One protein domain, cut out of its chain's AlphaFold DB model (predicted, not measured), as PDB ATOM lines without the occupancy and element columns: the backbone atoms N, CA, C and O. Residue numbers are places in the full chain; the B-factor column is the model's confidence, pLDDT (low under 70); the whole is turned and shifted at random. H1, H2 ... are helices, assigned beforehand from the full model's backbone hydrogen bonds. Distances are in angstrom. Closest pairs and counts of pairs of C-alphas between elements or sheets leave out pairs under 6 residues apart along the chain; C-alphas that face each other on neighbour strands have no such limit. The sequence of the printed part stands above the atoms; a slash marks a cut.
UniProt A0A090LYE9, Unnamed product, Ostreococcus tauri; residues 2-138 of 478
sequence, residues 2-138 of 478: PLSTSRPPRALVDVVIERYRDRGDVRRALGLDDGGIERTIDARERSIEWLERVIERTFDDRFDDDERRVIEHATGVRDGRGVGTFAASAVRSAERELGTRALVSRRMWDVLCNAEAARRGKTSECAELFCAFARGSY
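What this domain is: This is residues 2 to 138 of the 478 residues of the protein "Unnamed product" of Ostreococcus tauri (UniProt A0A090LYE9). A knot of mostly crossed helices has H5 through its middle, with H1, H2, H4, H6 and the start of H3 packed round it; the far end of H3, with residues 70 to 76 standing free, sticks out as an arm. The 137 printed residues hold six named helices, H1 to H6 in order: all helix, compact, radius of gyration of the C-alphas 15.4 A, spans 50 by 33 by 30 A.

How they stand to each other: H1, residues 10 to 19, touches residues 112 to 117 alone of the hub H5, residues 101 to 120, about perpendicular at 86 degrees; closest C-alphas Leu 12 and Cys 113, 6.1 A. H2, residues 24 to 29, touches residues 87 to 91 alone of H4, residues 86 to 98; closest C-alphas Asp 25 and Ala 88, 5.7 A. H3, residues 48 to 75, and H6, residues 125 to 135, touch H5 too. In each helix every O i to N i+4 pair is within hydrogen-bond range.

Where its parts are: C-alpha 10 begins H1 at (-21.247, 37.052, -9.279); C-alpha 135 ends H6 at (-4.870, 29.244, -18.206). H3 measures 40.3 A, H5 28.3 A.

The domain as a whole: The printed part has no cut. The H2 to H3 link is long. Residues 2 to 11, 33 to 43 and 77 to 83 are under 70.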
ATOM      1  N   PRO A   2     -33.654  40.217 -28.919       26.62
ATOM      2  CA  PRO A   2     -33.215  41.053 -27.809       26.62
ATOM      3  C   PRO A   2     -31.960  40.425 -27.186       26.62
ATOM      4  O   PRO A   2     -31.919  39.226 -26.923       26.62
ATOM      5  N   LEU A   3     -30.906  41.227 -27.030       31.22
ATOM      6  CA  LEU A   3     -29.686  40.837 -26.327       31.22
ATOM      7  C   LEU A   3     -30.065  40.549 -24.872       31.22
ATOM      8  O   LEU A   3     -30.571  41.450 -24.207       31.22
ATOM      9  N   SER A   4     -29.835  39.325 -24.391       36.75
ATOM     10  CA  SER A   4     -30.025  39.005 -22.976       36.75
ATOM     11  C   SER A   4     -29.249  40.009 -22.121       36.75
ATOM     12  O   SER A   4     -28.039  40.178 -22.279       36.75
ATOM     13  N   THR A   5     -29.956  40.741 -21.262       38.88
ATOM     14  CA  THR A   5     -29.394  41.731 -20.332       38.88
ATOM     15  C   THR A   5     -28.991  41.106 -18.997       38.88
ATOM     16  O   THR A   5     -28.683  41.831 -18.051       38.88
ATOM     17  N   SER A   6     -29.005  39.776 -18.889       54.88
ATOM     18  CA  SER A   6     -28.578  39.065 -17.691       54.88
ATOM     19  C   SER A   6     -27.074  39.249 -17.475       54.88
ATOM     20  O   SER A   6     -26.237  39.004 -18.348       54.88
ATOM     21  N   ARG A   7     -26.722  39.738 -16.285       55.97
ATOM     22  CA  ARG A   7     -25.351  39.688 -15.780       55.97
ATOM     23  C   ARG A   7     -25.042  38.228 -15.428       55.97
ATOM     24  O   ARG A   7     -25.901  37.586 -14.819       55.97
ATOM     25  N   PRO A   8     -23.853  37.693 -15.757       56.66
ATOM     26  CA  PRO A   8     -23.453  36.393 -15.264       56.66
ATOM     27  C   PRO A   8     -23.438  36.436 -13.727       56.66
ATOM     28  O   PRO A   8     -23.108  37.479 -13.145       56.66
ATOM     29  N   PRO A   9     -23.813  35.336 -13.052       61.16
ATOM     30  CA  PRO A   9     -23.777  35.246 -11.597       61.16
ATOM     31  C   PRO A   9     -22.445  35.753 -11.032       61.16
ATOM     32  O   PRO A   9     -21.391  35.369 -11.536       61.16
ATOM     33  N   ARG A  10     -22.470  36.565  -9.961       63.53
ATOM     34  CA  ARG A  10     -21.247  37.052  -9.279       63.53
ATOM     35  C   ARG A  10     -20.265  35.916  -8.959       63.53
ATOM     36  O   ARG A  10     -19.069  36.071  -9.157       63.53
ATOM     37  N   ALA A  11     -20.792  34.738  -8.625       68.56
ATOM     38  CA  ALA A  11     -20.014  33.523  -8.404       68.56
ATOM     39  C   ALA A  11     -19.126  33.099  -9.595       68.56
ATOM     40  O   ALA A  11     -18.107  32.452  -9.390       68.56
ATOM     41  N   LEU A  12     -19.476  33.430 -10.846       72.62
ATOM     42  CA  LEU A  12     -18.615  33.164 -12.007       72.62
ATOM     43  C   LEU A  12     -17.460  34.162 -12.118       72.62
ATOM     44  O   LEU A  12     -16.393  33.793 -12.598       72.62
ATOM     45  N   VAL A  13     -17.662  35.407 -11.683       75.62
ATOM     46  CA  VAL A  13     -16.612  36.435 -11.679       75.62
ATOM     47  C   VAL A  13     -15.512  36.040 -10.697       75.62
ATOM     48  O   VAL A  13     -14.343  36.015 -11.079       75.62
ATOM     49  N   ASP A  14     -15.886  35.625  -9.486       78.31
ATOM     50  CA  ASP A  14     -14.937  35.175  -8.459       78.31
ATOM     51  C   ASP A  14     -14.111  33.974  -8.937       78.31
ATOM     52  O   ASP A  14     -12.894  33.930  -8.773       78.31
ATOM     53  N   VAL A  15     -14.761  33.039  -9.629       81.56
ATOM     54  CA  VAL A  15     -14.113  31.858 -10.210       81.56
ATOM     55  C   VAL A  15     -13.101  32.234 -11.284       81.56
ATOM     56  O   VAL A  15     -12.031  31.634 -11.346       81.56
ATOM     57  N   VAL A  16     -13.426  33.202 -12.144       81.94
ATOM     58  CA  VAL A  16     -12.485  33.701 -13.157       81.94
ATOM     59  C   VAL A  16     -11.296  34.371 -12.465       81.94
ATOM     60  O   VAL A  16     -10.151  34.075 -12.804       81.94
ATOM     61  N   ILE A  17     -11.534  35.211 -11.456       82.00
ATOM     62  CA  ILE A  17     -10.459  35.869 -10.696       82.00
ATOM     63  C   ILE A  17      -9.529  34.836 -10.057       82.00
ATOM     64  O   ILE A  17      -8.309  34.955 -10.164       82.00
ATOM     65  N   GLU A  18     -10.090  33.822  -9.404       83.06
ATOM     66  CA  GLU A  18      -9.323  32.769  -8.747       83.06
ATOM     67  C   GLU A  18      -8.528  31.936  -9.757       83.06
ATOM     68  O   GLU A  18      -7.322  31.751  -9.610       83.06
ATOM     69  N   ARG A  19      -9.177  31.485 -10.833       80.88
ATOM     70  CA  ARG A  19      -8.566  30.599 -11.829       80.88
ATOM     71  C   ARG A  19      -7.441  31.255 -12.627       80.88
ATOM     72  O   ARG A  19      -6.512  30.563 -13.038       80.88
ATOM     73  N   TYR A  20      -7.536  32.558 -12.870       81.88
ATOM     74  CA  TYR A  20      -6.535  33.323 -13.615       81.88
ATOM     75  C   TYR A  20      -5.660  34.191 -12.693       81.88
ATOM     76  O   TYR A  20      -4.977  35.100 -13.168       81.88
ATOM     77  N   ARG A  21      -5.638  33.900 -11.382       78.81
ATOM     78  CA  ARG A  21      -4.898  34.671 -10.368       78.81
ATOM     79  C   ARG A  21      -3.407  34.800 -10.671       78.81
ATOM     80  O   ARG A  21      -2.853  35.870 -10.433       78.81
ATOM     81  N   ASP A  22      -2.788  33.758 -11.214       79.31
ATOM     82  CA  ASP A  22      -1.339  33.718 -11.465       79.31
ATOM     83  C   ASP A  22      -0.971  34.178 -12.889       79.31
ATOM     84  O   ASP A  22       0.183  34.132 -13.309       79.31
ATOM     85  N   ARG A  23      -1.960  34.648 -13.659       80.31
ATOM     86  CA  ARG A  23      -1.806  35.076 -15.053       80.31
ATOM     87  C   ARG A  23      -1.796  36.594 -15.148       80.31
ATOM     88  O   ARG A  23      -2.818  37.222 -15.420       80.31
ATOM     89  N   GLY A  24      -0.628  37.195 -14.913       77.06
ATOM     90  CA  GLY A  24      -0.452  38.656 -14.908       77.06
ATOM     91  C   GLY A  24      -0.863  39.347 -16.218       77.06
ATOM     92  O   GLY A  24      -1.352  40.472 -16.206       77.06
ATOM     93  N   ASP A  25      -0.738  38.654 -17.349       75.12
ATOM     94  CA  ASP A  25      -1.230  39.079 -18.664       75.12
ATOM     95  C   ASP A  25      -2.760  39.202 -18.709       75.12
ATOM     96  O   ASP A  25      -3.297  40.223 -19.147       75.12
ATOM     97  N   VAL A  26      -3.463  38.185 -18.205       76.81
ATOM     98  CA  VAL A  26      -4.929  38.177 -18.099       76.81
ATOM     99  C   VAL A  26      -5.391  39.230 -17.099       76.81
ATOM    100  O   VAL A  26      -6.291  40.010 -17.397       76.81
ATOM    101  N   ARG A  27      -4.750  39.312 -15.930       78.81
ATOM    102  CA  ARG A  27      -5.112  40.267 -14.873       78.81
ATOM    103  C   ARG A  27      -5.019  41.716 -15.317       78.81
ATOM    104  O   ARG A  27      -5.961  42.482 -15.102       78.81
ATOM    105  N   ARG A  28      -3.932  42.069 -16.006       78.31
ATOM    106  CA  ARG A  28      -3.737  43.407 -16.566       78.31
ATOM    107  C   ARG A  28      -4.819  43.759 -17.579       78.31
ATOM    108  O   ARG A  28      -5.330  44.880 -17.570       78.31
ATOM    109  N   ALA A  29      -5.190  42.803 -18.431       74.62
ATOM    110  CA  ALA A  29      -6.255  42.986 -19.412       74.62
ATOM    111  C   ALA A  29      -7.639  43.116 -18.764       74.62
ATOM    112  O   ALA A  29      -8.464  43.911 -19.210       74.62
ATOM    113  N   LEU A  30      -7.875  42.398 -17.666       72.38
ATOM    114  CA  LEU A  30      -9.089  42.516 -16.862       72.38
ATOM    115  C   LEU A  30      -9.128  43.783 -15.995       72.38
ATOM    116  O   LEU A  30     -10.162  44.063 -15.392       72.38
ATOM    117  N   GLY A  31      -8.050  44.575 -15.967       70.56
ATOM    118  CA  GLY A  31      -7.960  45.795 -15.164       70.56
ATOM    119  C   GLY A  31      -7.889  45.528 -13.658       70.56
ATOM    120  O   GLY A  31      -8.171  46.427 -12.869       70.56
ATOM    121  N   LEU A  32      -7.524  44.303 -13.258       72.12
ATOM    122  CA  LEU A  32      -7.465  43.876 -11.855       72.12
ATOM    123  C   LEU A  32      -6.277  44.482 -11.094       72.12
ATOM    124  O   LEU A  32      -6.315  44.556  -9.870       72.12
ATOM    125  N   ASP A  33      -5.241  44.923 -11.807       68.94
ATOM    126  CA  ASP A  33      -4.017  45.469 -11.207       68.94
ATOM    127  C   ASP A  33      -4.117  46.982 -10.909       68.94
ATOM    128  O   ASP A  33      -3.348  47.503 -10.110       68.94
ATOM    129  N   ASP A  34      -5.103  47.685 -11.484       61.19
ATOM    130  CA  ASP A  34      -5.274  49.144 -11.352       61.19
ATOM    131  C   ASP A  34      -6.191  49.540 -10.167       61.19
ATOM    132  O   ASP A  34      -6.795  50.612 -10.170       61.19
ATOM    133  N   GLY A  35      -6.381  48.657  -9.176       53.22
ATOM    134  CA  GLY A  35      -7.270  48.899  -8.022       53.22
ATOM    135  C   GLY A  35      -8.769  48.982  -8.363       53.22
ATOM    136  O   GLY A  35      -9.594  49.283  -7.504       53.22
ATOM    137  N   GLY A  36      -9.147  48.691  -9.610       49.75
ATOM    138  CA  GLY A  36     -10.505  48.809 -10.138       49.75
ATOM    139  C   GLY A  36     -11.406  47.617  -9.819       49.75
ATOM    140  O   GLY A  36     -12.007  47.052 -10.731       49.75
ATOM    141  N   ILE A  37     -11.538  47.247  -8.542       49.56
ATOM    142  CA  ILE A  37     -12.491  46.208  -8.108       49.56
ATOM    143  C   ILE A  37     -13.937  46.628  -8.439       49.56
ATOM    144  O   ILE A  37     -14.783  45.774  -8.668       49.56
ATOM    145  N   GLU A  38     -14.228  47.922  -8.600       49.06
ATOM    146  CA  GLU A  38     -15.568  48.422  -8.949       49.06
ATOM    147  C   GLU A  38     -15.958  48.269 -10.435       49.06
ATOM    148  O   GLU A  38     -17.137  48.381 -10.770       49.06
ATOM    149  N   ARG A  39     -15.021  47.953 -11.348       50.38
ATOM    150  CA  ARG A  39     -15.329  47.731 -12.785       50.38
ATOM    151  C   ARG A  39     -15.629  46.267 -13.137       50.38
ATOM    152  O   ARG A  39     -15.879  45.954 -14.298       50.38
ATOM    153  N   THR A  40     -15.640  45.382 -12.141       51.72
ATOM    154  CA  THR A  40     -15.798  43.917 -12.256       51.72
ATOM    155  C   THR A  40     -17.224  43.436 -12.592       51.72
ATOM    156  O   THR A  40     -17.430  42.246 -12.809       51.72
ATOM    157  N   ILE A  41     -18.229  44.324 -12.661       53.81
ATOM    158  CA  ILE A  41     -19.662  43.953 -12.543       53.81
ATOM    159  C   ILE A  41     -20.460  44.147 -13.851       53.81
ATOM    160  O   ILE A  41     -21.667  44.379 -13.826       53.81
ATOM    161  N   ASP A  42     -19.811  44.058 -15.013       57.69
ATOM    162  CA  ASP A  42     -20.460  44.387 -16.295       57.69
ATOM    163  C   ASP A  42     -20.285  43.349 -17.407       57.69
ATOM    164  O   ASP A  42     -20.672  43.616 -18.556       57.69
ATOM    165  N   ALA A  43     -19.764  42.164 -17.064       65.25
ATOM    166  CA  ALA A  43     -19.858  41.009 -17.942       65.25
ATOM    167  C   ALA A  43     -21.340  40.775 -18.288       65.25
ATOM    168  O   ALA A  43     -22.224  40.934 -17.445       65.25
ATOM    169  N   ARG A  44     -21.632  40.455 -19.541       77.94
ATOM    170  CA  ARG A  44     -22.982  40.147 -20.024       77.94
ATOM    171  C   ARG A  44     -23.047  38.691 -20.420       77.94
ATOM    172  O   ARG A  44     -22.085  38.156 -20.969       77.94
ATOM    173  N   GLU A  45     -24.186  38.062 -20.186       80.75
ATOM    174  CA  GLU A  45     -24.457  36.753 -20.756       80.75
ATOM    175  C   GLU A  45     -24.532  36.863 -22.284       80.75
ATOM    176  O   GLU A  45     -25.132  37.787 -22.848       80.75
ATOM    177  N   ARG A  46     -23.863  35.942 -22.976       84.06
ATOM    178  CA  ARG A  46     -23.793  35.908 -24.435       84.06
ATOM    179  C   ARG A  46     -24.178  34.524 -24.929       84.06
ATOM    180  O   ARG A  46     -23.867  33.522 -24.301       84.06
ATOM    181  N   SER A  47     -24.810  34.477 -26.100       85.88
ATOM    182  CA  SER A  47     -25.110  33.219 -26.788       85.88
ATOM    183  C   SER A  47     -23.833  32.421 -27.057       85.88
ATOM    184  O   SER A  47     -22.800  33.019 -27.389       85.88
ATOM    185  N   ILE A  48     -23.922  31.092 -27.037       84.38
ATOM    186  CA  ILE A  48     -22.776  30.222 -27.318       84.38
ATOM    187  C   ILE A  48     -22.186  30.484 -28.710       84.38
ATOM    188  O   ILE A  48     -20.971  30.566 -28.861       84.38
ATOM    189  N   GLU A  49     -23.027  30.795 -29.701       85.75
ATOM    190  CA  GLU A  49     -22.585  31.113 -31.060       85.75
ATOM    191  C   GLU A  49     -21.807  32.429 -31.139       85.75
ATOM    192  O   GLU A  49     -21.013  32.642 -32.055       85.75
ATOM    193  N   TRP A  50     -22.056  33.368 -30.222       89.56
ATOM    194  CA  TRP A  50     -21.231  34.569 -30.117       89.56
ATOM    195  C   TRP A  50     -19.875  34.200 -29.540       89.56
ATOM    196  O   TRP A  50     -18.867  34.568 -30.134       89.56
ATOM    197  N   LEU A  51     -19.856  33.443 -28.442       90.06
ATOM    198  CA  LEU A  51     -18.628  33.070 -27.754       90.06
ATOM    199  C   LEU A  51     -17.695  32.289 -28.681       90.06
ATOM    200  O   LEU A  51     -16.543  32.682 -28.857       90.06
ATOM    201  N   GLU A  52     -18.208  31.248 -29.333       90.31
ATOM    202  CA  GLU A  52     -17.434  30.420 -30.257       90.31
ATOM    203  C   GLU A  52     -16.865  31.257 -31.403       90.31
ATOM    204  O   GLU A  52     -15.675  31.175 -31.679       90.31
ATOM    205  N   ARG A  53     -17.638  32.179 -31.996       90.00
ATOM    206  CA  ARG A  53     -17.117  33.086 -33.040       90.00
ATOM    207  C   ARG A  53     -15.988  33.997 -32.565       90.00
ATOM    208  O   ARG A  53     -15.183  34.427 -33.390       90.00
ATOM    209  N   VAL A  54     -15.971  34.380 -31.291       91.12
ATOM    210  CA  VAL A  54     -14.902  35.214 -30.721       91.12
ATOM    211  C   VAL A  54     -13.660  34.375 -30.442       91.12
ATOM    212  O   VAL A  54     -12.552  34.791 -30.776       91.12
ATOM    213  N   ILE A  55     -13.848  33.180 -29.885       93.81
ATOM    214  CA  ILE A  55     -12.767  32.227 -29.622       93.81
ATOM    215  C   ILE A  55     -12.094  31.801 -30.932       93.81
ATOM    216  O   ILE A  55     -10.873  31.823 -31.039       93.81
ATOM    217  N   GLU A  56     -12.881  31.483 -31.957       92.12
ATOM    218  CA  GLU A  56     -12.387  31.089 -33.280       92.12
ATOM    219  C   GLU A  56     -11.534  32.184 -33.913       92.12
ATOM    220  O   GLU A  56     -10.447  31.914 -34.414       92.12
ATOM    221  N   ARG A  57     -11.984  33.440 -33.826       90.94
ATOM    222  CA  ARG A  57     -11.189  34.589 -34.275       90.94
ATOM    223  C   ARG A  57      -9.888  34.718 -33.501       90.94
ATOM    224  O   ARG A  57      -8.856  34.947 -34.108       90.94
ATOM    225  N   THR A  58      -9.924  34.500 -32.189       92.56
ATOM    226  CA  THR A  58      -8.722  34.538 -31.351       92.56
ATOM    227  C   THR A  58      -7.707  33.468 -31.761       92.56
ATOM    228  O   THR A  58      -6.506  33.733 -31.794       92.56
ATOM    229  N   PHE A  59      -8.174  32.261 -32.085       93.69
ATOM    230  CA  PHE A  59      -7.308  31.193 -32.574       93.69
ATOM    231  C   PHE A  59      -6.761  31.484 -33.979       93.69
ATOM    232  O   PHE A  59      -5.578  31.251 -34.207       93.69
ATOM    233  N   ASP A  60      -7.580  32.011 -34.899       91.50
ATOM    234  CA  ASP A  60      -7.122  32.456 -36.227       91.50
ATOM    235  C   ASP A  60      -6.049  33.543 -36.101       91.50
ATOM    236  O   ASP A  60      -4.961  33.397 -36.643       91.50
ATOM    237  N   ASP A  61      -6.321  34.573 -35.303       90.38
ATOM    238  CA  ASP A  61      -5.403  35.679 -35.043       90.38
ATOM    239  C   ASP A  61      -4.065  35.207 -34.473       90.38
ATOM    240  O   ASP A  61      -3.012  35.701 -34.871       90.38
ATOM    241  N   ARG A  62      -4.100  34.261 -33.526       90.75
ATOM    242  CA  ARG A  62      -2.882  33.686 -32.949       90.75
ATOM    243  C   ARG A  62      -2.086  32.911 -33.998       90.75
ATOM    244  O   ARG A  62      -0.871  33.061 -34.042       90.75
ATOM    245  N   PHE A  63      -2.754  32.098 -34.816       90.81
ATOM    246  CA  PHE A  63      -2.087  31.336 -35.868       90.81
ATOM    247  C   PHE A  63      -1.472  32.261 -36.926       90.81
ATOM    248  O   PHE A  63      -0.319  32.063 -37.288       90.81
ATOM    249  N   ASP A  64      -2.196  33.295 -37.366       89.06
ATOM    250  CA  ASP A  64      -1.708  34.278 -38.343       89.06
ATOM    251  C   ASP A  64      -0.498  35.064 -37.803       89.06
ATOM    252  O   ASP A  64       0.447  35.351 -38.541       89.06
ATOM    253  N   ASP A  65      -0.504  35.410 -36.511       86.38
ATOM    254  CA  ASP A  65       0.629  36.071 -35.858       86.38
ATOM    255  C   ASP A  65       1.853  35.137 -35.764       86.38
ATOM    256  O   ASP A  65       2.979  35.584 -35.995       86.38
ATOM    257  N   ASP A  66       1.658  33.848 -35.470       85.38
ATOM    258  CA  ASP A  66       2.748  32.863 -35.422       85.38
ATOM    259  C   ASP A  66       3.295  32.540 -36.829       85.38
ATOM    260  O   ASP A  66       4.510  32.483 -37.015       85.38
ATOM    261  N   GLU A  67       2.435  32.424 -37.844       85.62
ATOM    262  CA  GLU A  67       2.828  32.242 -39.248       85.62
ATOM    263  C   GLU A  67       3.647  33.435 -39.760       85.62
ATOM    264  O   GLU A  67       4.736  33.257 -40.316       85.62
ATOM    265  N   ARG A  68       3.181  34.665 -39.499       84.06
ATOM    266  CA  ARG A  68       3.909  35.888 -39.865       84.06
ATOM    267  C   ARG A  68       5.302  35.914 -39.245       84.06
ATOM    268  O   ARG A  68       6.262  36.245 -39.931       84.06
ATOM    269  N   ARG A  69       5.437  35.501 -37.984       79.38
ATOM    270  CA  ARG A  69       6.731  35.439 -37.287       79.38
ATOM    271  C   ARG A  69       7.683  34.414 -37.879       79.38
ATOM    272  O   ARG A  69       8.882  34.671 -37.936       79.38
ATOM    273  N   VAL A  70       7.179  33.260 -38.312       80.88
ATOM    274  CA  VAL A  70       8.007  32.260 -39.000       80.88
ATOM    275  C   VAL A  70       8.554  32.845 -40.305       80.88
ATOM    276  O   VAL A  70       9.741  32.691 -40.592       80.88
ATOM    277  N   ILE A  71       7.729  33.587 -41.050       81.50
ATOM    278  CA  ILE A  71       8.132  34.279 -42.283       81.50
ATOM    279  C   ILE A  71       9.131  35.411 -41.990       81.50
ATOM    280  O   ILE A  71      10.160  35.514 -42.654       81.50
ATOM    281  N   GLU A  72       8.880  36.241 -40.981       81.25
ATOM    282  CA  GLU A  72       9.781  37.308 -40.514       81.25
ATOM    283  C   GLU A  72      11.144  36.751 -40.073       81.25
ATOM    284  O   GLU A  72      12.196  37.259 -40.466       81.25
ATOM    285  N   HIS A  73      11.146  35.637 -39.336       77.56
ATOM    286  CA  HIS A  73      12.368  34.946 -38.937       77.56
ATOM    287  C   HIS A  73      13.119  34.379 -40.149       77.56
ATOM    288  O   HIS A  73      14.344  34.478 -40.211       77.56
ATOM    289  N   ALA A  74      12.406  33.810 -41.125       79.88
ATOM    290  CA  ALA A  74      13.007  33.302 -42.358       79.88
ATOM    291  C   ALA A  74      13.564  34.421 -43.258       79.88
ATOM    292  O   ALA A  74      14.553  34.213 -43.955       79.88
ATOM    293  N   THR A  75      12.955  35.609 -43.228       80.94
ATOM    294  CA  THR A  75      13.359  36.778 -44.031       80.94
ATOM    295  C   THR A  75      14.367  37.687 -43.319       80.94
ATOM    296  O   THR A  75      14.873  38.632 -43.918       80.94
ATOM    297  N   GLY A  76      14.700  37.398 -42.056       71.19
ATOM    298  CA  GLY A  76      15.673  38.154 -41.262       71.19
ATOM    299  C   GLY A  76      15.150  39.484 -40.708       71.19
ATOM    300  O   GLY A  76      15.912  40.228 -40.090       71.19
ATOM    301  N   VAL A  77      13.860  39.785 -40.882       68.50
ATOM    302  CA  VAL A  77      13.208  40.968 -40.311       68.50
ATOM    303  C   VAL A  77      12.809  40.635 -38.876       68.50
ATOM    304  O   VAL A  77      11.838  39.930 -38.637       68.50
ATOM    305  N   ARG A  78      13.579  41.099 -37.888       57.81
ATOM    306  CA  ARG A  78      13.248  40.883 -36.471       57.81
ATOM    307  C   ARG A  78      12.353  41.997 -35.953       57.81
ATOM    308  O   ARG A  78      12.846  43.085 -35.666       57.81
ATOM    309  N   ASP A  79      11.081  41.692 -35.718       55.28
ATOM    310  CA  ASP A  79      10.269  42.489 -34.803       55.28
ATOM    311  C   ASP A  79      10.567  42.017 -33.366       55.28
ATOM    312  O   ASP A  79      10.456  40.835 -33.039       55.28
ATOM    313  N   GLY A  80      11.012  42.919 -32.486       50.97
ATOM    314  CA  GLY A  80      11.495  42.604 -31.127       50.97
ATOM    315  C   GLY A  80      10.428  42.095 -30.141       50.97
ATOM    316  O   GLY A  80      10.653  42.092 -28.930       50.97
ATOM    317  N   ARG A  81       9.247  41.695 -30.623       57.00
ATOM    318  CA  ARG A  81       8.127  41.201 -29.816       57.00
ATOM    319  C   ARG A  81       8.177  39.676 -29.721       57.00
ATOM    320  O   ARG A  81       7.779  38.982 -30.652       57.00
ATOM    321  N   GLY A  82       8.617  39.163 -28.571       57.53
ATOM    322  CA  GLY A  82       8.680  37.723 -28.289       57.53
ATOM    323  C   GLY A  82       7.341  36.981 -28.433       57.53
ATOM    324  O   GLY A  82       6.263  37.588 -28.516       57.53
ATOM    325  N   VAL A  83       7.405  35.643 -28.451       63.66
ATOM    326  CA  VAL A  83       6.222  34.768 -28.430       63.66
ATOM    327  C   VAL A  83       5.529  34.942 -27.083       63.66
ATOM    328  O   VAL A  83       5.935  34.392 -26.068       63.66
ATOM    329  N   GLY A  84       4.533  35.825 -27.046       72.88
ATOM    330  CA  GLY A  84       3.711  36.010 -25.860       72.88
ATOM    331  C   GLY A  84       2.793  34.808 -25.649       72.88
ATOM    332  O   GLY A  84       2.440  34.099 -26.593       72.88
ATOM    333  N   THR A  85       2.330  34.646 -24.418       84.69
ATOM    334  CA  THR A  85       1.328  33.645 -24.039       84.69
ATOM    335  C   THR A  85       0.066  33.714 -24.914       84.69
ATOM    336  O   THR A  85      -0.263  34.752 -25.506       84.69
ATOM    337  N   PHE A  86      -0.698  32.616 -24.966       87.88
ATOM    338  CA  PHE A  86      -1.995  32.601 -25.655       87.88
ATOM    339  C   PHE A  86      -2.931  33.704 -25.154       87.88
ATOM    340  O   PHE A  86      -3.510  34.438 -25.953       87.88
ATOM    341  N   ALA A  87      -3.026  33.880 -23.836       85.88
ATOM    342  CA  ALA A  87      -3.898  34.893 -23.264       85.88
ATOM    343  C   ALA A  87      -3.470  36.322 -23.633       85.88
ATOM    344  O   ALA A  87      -4.327  37.129 -23.979       85.88
ATOM    345  N   ALA A  88      -2.168  36.627 -23.683       84.69
ATOM    346  CA  ALA A  88      -1.704  37.908 -24.212       84.69
ATOM    347  C   ALA A  88      -2.103  38.100 -25.688       84.69
ATOM    348  O   ALA A  88      -2.389  39.217 -26.111       84.69
ATOM    349  N   SER A  89      -2.160  37.021 -26.476       86.25
ATOM    350  CA  SER A  89      -2.661  37.061 -27.856       86.25
ATOM    351  C   SER A  89      -4.160  37.330 -27.944       86.25
ATOM    352  O   SER A  89      -4.577  38.121 -28.783       86.25
ATOM    353  N   ALA A  90      -4.959  36.732 -27.059       87.62
ATOM    354  CA  ALA A  90      -6.395  36.996 -26.968       87.62
ATOM    355  C   ALA A  90      -6.686  38.468 -26.649       87.62
ATOM    356  O   ALA A  90      -7.558  39.085 -27.259       87.62
ATOM    357  N   VAL A  91      -5.895  39.055 -25.749       86.62
ATOM    358  CA  VAL A  91      -5.986  40.479 -25.409       86.62
ATOM    359  C   VAL A  91      -5.608  41.342 -26.609       86.62
ATOM    360  O   VAL A  91      -6.374  42.231 -26.966       86.62
ATOM    361  N   ARG A  92      -4.496  41.039 -27.295       85.12
ATOM    362  CA  ARG A  92      -4.089  41.762 -28.513       85.12
ATOM    363  C   ARG A  92      -5.128  41.675 -29.631       85.12
ATOM    364  O   ARG A  92      -5.363  42.664 -30.316       85.12
ATOM    365  N   SER A  93      -5.756  40.515 -29.817       86.38
ATOM    366  CA  SER A  93      -6.862  40.335 -30.767       86.38
ATOM    367  C   SER A  93      -8.025  41.283 -30.438       86.38
ATOM    368  O   SER A  93      -8.483  42.032 -31.301       86.38
ATOM    369  N   ALA A  94      -8.425  41.359 -29.163       86.38
ATOM    370  CA  ALA A  94      -9.453  42.296 -28.716       86.38
ATOM    371  C   ALA A  94      -9.022  43.773 -28.843       86.38
ATOM    372  O   ALA A  94      -9.846  44.620 -29.196       86.38
ATOM    373  N   GLU A  95      -7.752  44.098 -28.587       86.44
ATOM    374  CA  GLU A  95      -7.188  45.445 -28.776       86.44
ATOM    375  C   GLU A  95      -7.245  45.883 -30.242       86.44
ATOM    376  O   GLU A  95      -7.643  47.017 -30.514       86.44
ATOM    377  N   ARG A  96      -6.933  44.977 -31.179       85.44
ATOM    378  CA  ARG A  96      -7.050  45.220 -32.624       85.44
ATOM    379  C   ARG A  96      -8.492  45.508 -33.056       85.44
ATOM    380  O   ARG A  96      -8.694  46.331 -33.942       85.44
ATOM    381  N   GLU A  97      -9.486  44.862 -32.438       84.94
ATOM    382  CA  GLU A  97     -10.910  45.038 -32.778       84.94
ATOM    383  C   GLU A  97     -11.521  46.309 -32.153       84.94
ATOM    384  O   GLU A  97     -12.312  46.995 -32.797       84.94
ATOM    385  N   LEU A  98     -11.192  46.621 -30.893       85.25
ATOM    386  CA  LEU A  98     -11.933  47.612 -30.094       85.25
ATOM    387  C   LEU A  98     -11.171  48.920 -29.837       85.25
ATOM    388  O   LEU A  98     -11.798  49.910 -29.452       85.25
ATOM    389  N   GLY A  99      -9.841  48.929 -29.981       76.69
ATOM    390  CA  GLY A  99      -8.956  50.099 -29.867       76.69
ATOM    391  C   GLY A  99      -8.839  50.754 -28.480       76.69
ATOM    392  O   GLY A  99      -7.827  51.380 -28.182       76.69
ATOM    393  N   THR A 100      -9.838  50.615 -27.602       83.31
ATOM    394  CA  THR A 100      -9.873  51.262 -26.280       83.31
ATOM    395  C   THR A 100      -9.755  50.250 -25.141       83.31
ATOM    396  O   THR A 100     -10.482  49.257 -25.079       83.31
ATOM    397  N   ARG A 101      -8.881  50.541 -24.169       79.25
ATOM    398  CA  ARG A 101      -8.591  49.647 -23.030       79.25
ATOM    399  C   ARG A 101      -9.839  49.266 -22.224       79.25
ATOM    400  O   ARG A 101      -9.962  48.126 -21.785       79.25
ATOM    401  N   ALA A 102     -10.786  50.191 -22.059       77.31
ATOM    402  CA  ALA A 102     -12.032  49.935 -21.338       77.31
ATOM    403  C   ALA A 102     -12.935  48.915 -22.057       77.31
ATOM    404  O   ALA A 102     -13.488  48.022 -21.416       77.31
ATOM    405  N   LEU A 103     -13.059  49.010 -23.388       82.88
ATOM    406  CA  LEU A 103     -13.848  48.059 -24.173       82.88
ATOM    407  C   LEU A 103     -13.169  46.692 -24.254       82.88
ATOM    408  O   LEU A 103     -13.858  45.678 -24.159       82.88
ATOM    409  N   VAL A 104     -11.840  46.661 -24.369       84.94
ATOM    410  CA  VAL A 104     -11.046  45.423 -24.328       84.94
ATOM    411  C   VAL A 104     -11.252  44.704 -23.003       84.94
ATOM    412  O   VAL A 104     -11.628  43.536 -22.997       84.94
ATOM    413  N   SER A 105     -11.095  45.412 -21.884       83.81
ATOM    414  CA  SER A 105     -11.298  44.843 -20.551       83.81
ATOM    415  C   SER A 105     -12.703  44.261 -20.400       83.81
ATOM    416  O   SER A 105     -12.861  43.094 -20.038       83.81
ATOM    417  N   ARG A 106     -13.733  45.019 -20.796       84.00
ATOM    418  CA  ARG A 106     -15.119  44.539 -20.798       84.00
ATOM    419  C   ARG A 106     -15.308  43.298 -21.674       84.00
ATOM    420  O   ARG A 106     -15.991  42.361 -21.274       84.00
ATOM    421  N   ARG A 107     -14.719  43.280 -22.870       86.62
ATOM    422  CA  ARG A 107     -14.800  42.136 -23.783       86.62
ATOM    423  C   ARG A 107     -14.126  40.901 -23.194       86.62
ATOM    424  O   ARG A 107     -14.679  39.814 -23.322       86.62
ATOM    425  N   MET A 108     -12.980  41.058 -22.542       87.50
ATOM    426  CA  MET A 108     -12.290  39.950 -21.885       87.50
ATOM    427  C   MET A 108     -13.111  39.385 -20.723       87.50
ATOM    428  O   MET A 108     -13.197  38.167 -20.592       87.50
ATOM    429  N   TRP A 109     -13.788  40.242 -19.951       86.81
ATOM    430  CA  TRP A 109     -14.758  39.808 -18.943       86.81
ATOM    431  C   TRP A 109     -15.923  39.018 -19.553       86.81
ATOM    432  O   TRP A 109     -16.208  37.914 -19.091       86.81
ATOM    433  N   ASP A 110     -16.551  39.525 -20.624       87.81
ATOM    434  CA  ASP A 110     -17.602  38.794 -21.346       87.81
ATOM    435  C   ASP A 110     -17.083  37.416 -21.804       87.81
ATOM    436  O   ASP A 110     -17.717  36.396 -21.550       87.81
ATOM    437  N   VAL A 111     -15.923  37.353 -22.459       90.81
ATOM    438  CA  VAL A 111     -15.392  36.096 -23.011       90.81
ATOM    439  C   VAL A 111     -15.060  35.090 -21.910       90.81
ATOM    440  O   VAL A 111     -15.520  33.954 -21.989       90.81
ATOM    441  N   LEU A 112     -14.306  35.479 -20.878       89.81
ATOM    442  CA  LEU A 112     -13.856  34.546 -19.838       89.81
ATOM    443  C   LEU A 112     -15.010  34.034 -18.972       89.81
ATOM    444  O   LEU A 112     -15.071  32.837 -18.700       89.81
ATOM    445  N   CYS A 113     -15.950  34.899 -18.576       88.69
ATOM    446  CA  CYS A 113     -17.098  34.469 -17.777       88.69
ATOM    447  C   CYS A 113     -18.012  33.518 -18.560       88.69
ATOM    448  O   CYS A 113     -18.422  32.491 -18.021       88.69
ATOM    449  N   ASN A 114     -18.305  33.823 -19.830       89.81
ATOM    450  CA  ASN A 114     -19.134  32.942 -20.656       89.81
ATOM    451  C   ASN A 114     -18.395  31.640 -21.015       89.81
ATOM    452  O   ASN A 114     -19.022  30.585 -21.041       89.81
ATOM    453  N   ALA A 115     -17.074  31.674 -21.232       90.88
ATOM    454  CA  ALA A 115     -16.282  30.467 -21.473       90.88
ATOM    455  C   ALA A 115     -16.234  29.546 -20.250       90.88
ATOM    456  O   ALA A 115     -16.451  28.342 -20.382       90.88
ATOM    457  N   GLU A 116     -16.045  30.094 -19.048       87.88
ATOM    458  CA  GLU A 116     -16.086  29.300 -17.819       87.88
ATOM    459  C   GLU A 116     -17.487  28.751 -17.524       87.88
ATOM    460  O   GLU A 116     -17.610  27.603 -17.090       87.88
ATOM    461  N   ALA A 117     -18.546  29.514 -17.809       86.81
ATOM    462  CA  ALA A 117     -19.917  29.013 -17.731       86.81
ATOM    463  C   ALA A 117     -20.146  27.847 -18.706       86.81
ATOM    464  O   ALA A 117     -20.619  26.786 -18.298       86.81
ATOM    465  N   ALA A 118     -19.742  28.010 -19.970       85.50
ATOM    466  CA  ALA A 118     -19.893  26.991 -21.002       85.50
ATOM    467  C   ALA A 118     -19.103  25.714 -20.676       85.50
ATOM    468  O   ALA A 118     -19.625  24.609 -20.845       85.50
ATOM    469  N   ARG A 119     -17.885  25.866 -20.137       86.50
ATOM    470  CA  ARG A 119     -17.042  24.765 -19.663       86.50
ATOM    471  C   ARG A 119     -17.683  24.020 -18.492       86.50
ATOM    472  O   ARG A 119     -17.737  22.795 -18.506       86.50
ATOM    473  N   ARG A 120     -18.180  24.738 -17.476       84.06
ATOM    474  CA  ARG A 120     -18.864  24.130 -16.316       84.06
ATOM    475  C   ARG A 120     -20.129  23.385 -16.727       84.06
ATOM    476  O   ARG A 120     -20.377  22.299 -16.218       84.06
ATOM    477  N   GLY A 121     -20.884  23.949 -17.665       78.31
ATOM    478  CA  GLY A 121     -22.076  23.322 -18.229       78.31
ATOM    479  C   GLY A 121     -21.798  22.237 -19.274       78.31
ATOM    480  O   GLY A 121     -22.756  21.662 -19.775       78.31
ATOM    481  N   LYS A 122     -20.531  21.972 -19.640       82.44
ATOM    482  CA  LYS A 122     -20.138  21.039 -20.720       82.44
ATOM    483  C   LYS A 122     -20.886  21.291 -22.040       82.44
ATOM    484  O   LYS A 122     -21.237  20.366 -22.764       82.44
ATOM    485  N   THR A 123     -21.153  22.560 -22.346       80.12
ATOM    486  CA  THR A 123     -21.974  22.958 -23.507       80.12
ATOM    487  C   THR A 123     -21.151  23.219 -24.768       80.12
ATOM    488  O   THR A 123     -21.693  23.155 -25.871       80.12
ATOM    489  N   SER A 124     -19.849  23.499 -24.630       83.56
ATOM    490  CA  SER A 124     -18.943  23.725 -25.760       83.56
ATOM    491  C   SER A 124     -17.513  23.284 -25.449       83.56
ATOM    492  O   SER A 124     -16.833  23.855 -24.594       83.56
ATOM    493  N   GLU A 125     -17.034  22.306 -26.219       86.56
ATOM    494  CA  GLU A 125     -15.636  21.849 -26.221       86.56
ATOM    495  C   GLU A 125     -14.671  22.958 -26.688       86.56
ATOM    496  O   GLU A 125     -13.523  23.028 -26.250       86.56
ATOM    497  N   CYS A 126     -15.143  23.872 -27.545       90.31
ATOM    498  CA  CYS A 126     -14.381  25.042 -27.986       90.31
ATOM    499  C   CYS A 126     -14.064  25.976 -26.810       90.31
ATOM    500  O   CYS A 126     -12.914  26.388 -26.631       90.31
ATOM    501  N   ALA A 127     -15.066  26.251 -25.969       90.19
ATOM    502  CA  ALA A 127     -14.887  27.038 -24.754       90.19
ATOM    503  C   ALA A 127     -13.960  26.347 -23.742       90.19
ATOM    504  O   ALA A 127     -13.128  27.008 -23.121       90.19
ATOM    505  N   GLU A 128     -14.052  25.021 -23.606       90.06
ATOM    506  CA  GLU A 128     -13.170  24.256 -22.722       90.06
ATOM    507  C   GLU A 128     -11.695  24.365 -23.133       90.06
ATOM    508  O   GLU A 128     -10.858  24.719 -22.295       90.06
ATOM    509  N   LEU A 129     -11.375  24.129 -24.412       92.19
ATOM    510  CA  LEU A 129     -10.003  24.255 -24.915       92.19
ATOM    511  C   LEU A 129      -9.490  25.693 -24.798       92.19
ATOM    512  O   LEU A 129      -8.356  25.909 -24.370       92.19
ATOM    513  N   PHE A 130     -10.328  26.687 -25.102       93.56
ATOM    514  CA  PHE A 130      -9.976  28.092 -24.903       93.56
ATOM    515  C   PHE A 130      -9.598  28.389 -23.449       93.56
ATOM    516  O   PHE A 130      -8.539  28.967 -23.201       93.56
ATOM    517  N   CYS A 131     -10.409  27.952 -22.481       90.94
ATOM    518  CA  CYS A 131     -10.104  28.104 -21.059       90.94
ATOM    519  C   CYS A 131      -8.778  27.422 -20.686       90.94
ATOM    520  O   CYS A 131      -7.985  27.999 -19.936       90.94
ATOM    521  N   ALA A 132      -8.516  26.225 -21.220       89.50
ATOM    522  CA  ALA A 132      -7.295  25.473 -20.952       89.50
ATOM    523  C   ALA A 132      -6.037  26.200 -21.456       89.50
ATOM    524  O   ALA A 132      -5.086  26.358 -20.681       89.50
ATOM    525  N   PHE A 133      -6.053  26.709 -22.693       90.62
ATOM    526  CA  PHE A 133      -4.957  27.501 -23.265       90.62
ATOM    527  C   PHE A 133      -4.804  28.863 -22.582       90.62
ATOM    528  O   PHE A 133      -3.689  29.277 -22.261       90.62
ATOM    529  N   ALA A 134      -5.910  29.551 -22.283       88.75
ATOM    530  CA  ALA A 134      -5.879  30.829 -21.575       88.75
ATOM    531  C   ALA A 134      -5.254  30.688 -20.182       88.75
ATOM    532  O   ALA A 134      -4.526  31.576 -19.743       88.75
ATOM    533  N   ARG A 135      -5.485  29.554 -19.504       86.62
ATOM    534  CA  ARG A 135      -4.870  29.244 -18.206       86.62
ATOM    535  C   ARG A 135      -3.401  28.836 -18.337       86.62
ATOM    536  O   ARG A 135      -2.646  29.009 -17.388       86.62
ATOM    537  N   GLY A 136      -2.966  28.382 -19.514       82.62
ATOM    538  CA  GLY A 136      -1.621  27.831 -19.727       82.62
ATOM    539  C   GLY A 136      -1.516  26.387 -19.244       82.62
ATOM    540  O   GLY A 136      -0.506  25.992 -18.685       82.62
ATOM    541  N   SER A 137      -2.599  25.620 -19.398       84.75
ATOM    542  CA  SER A 137      -2.606  24.176 -19.102       84.75
ATOM    543  C   SER A 137      -1.843  23.365 -20.150       84.75
ATOM    544  O   SER A 137      -1.498  22.221 -19.894       84.75
ATOM    545  N   TYR A 138      -1.651  23.958 -21.325       84.69
ATOM    546  CA  TYR A 138      -0.891  23.427 -22.442       84.69
ATOM    547  C   TYR A 138       0.288  24.361 -22.695       84.69
ATOM    548  O   TYR A 138       0.151  25.580 -22.521       84.69
TER     549      TYR A 138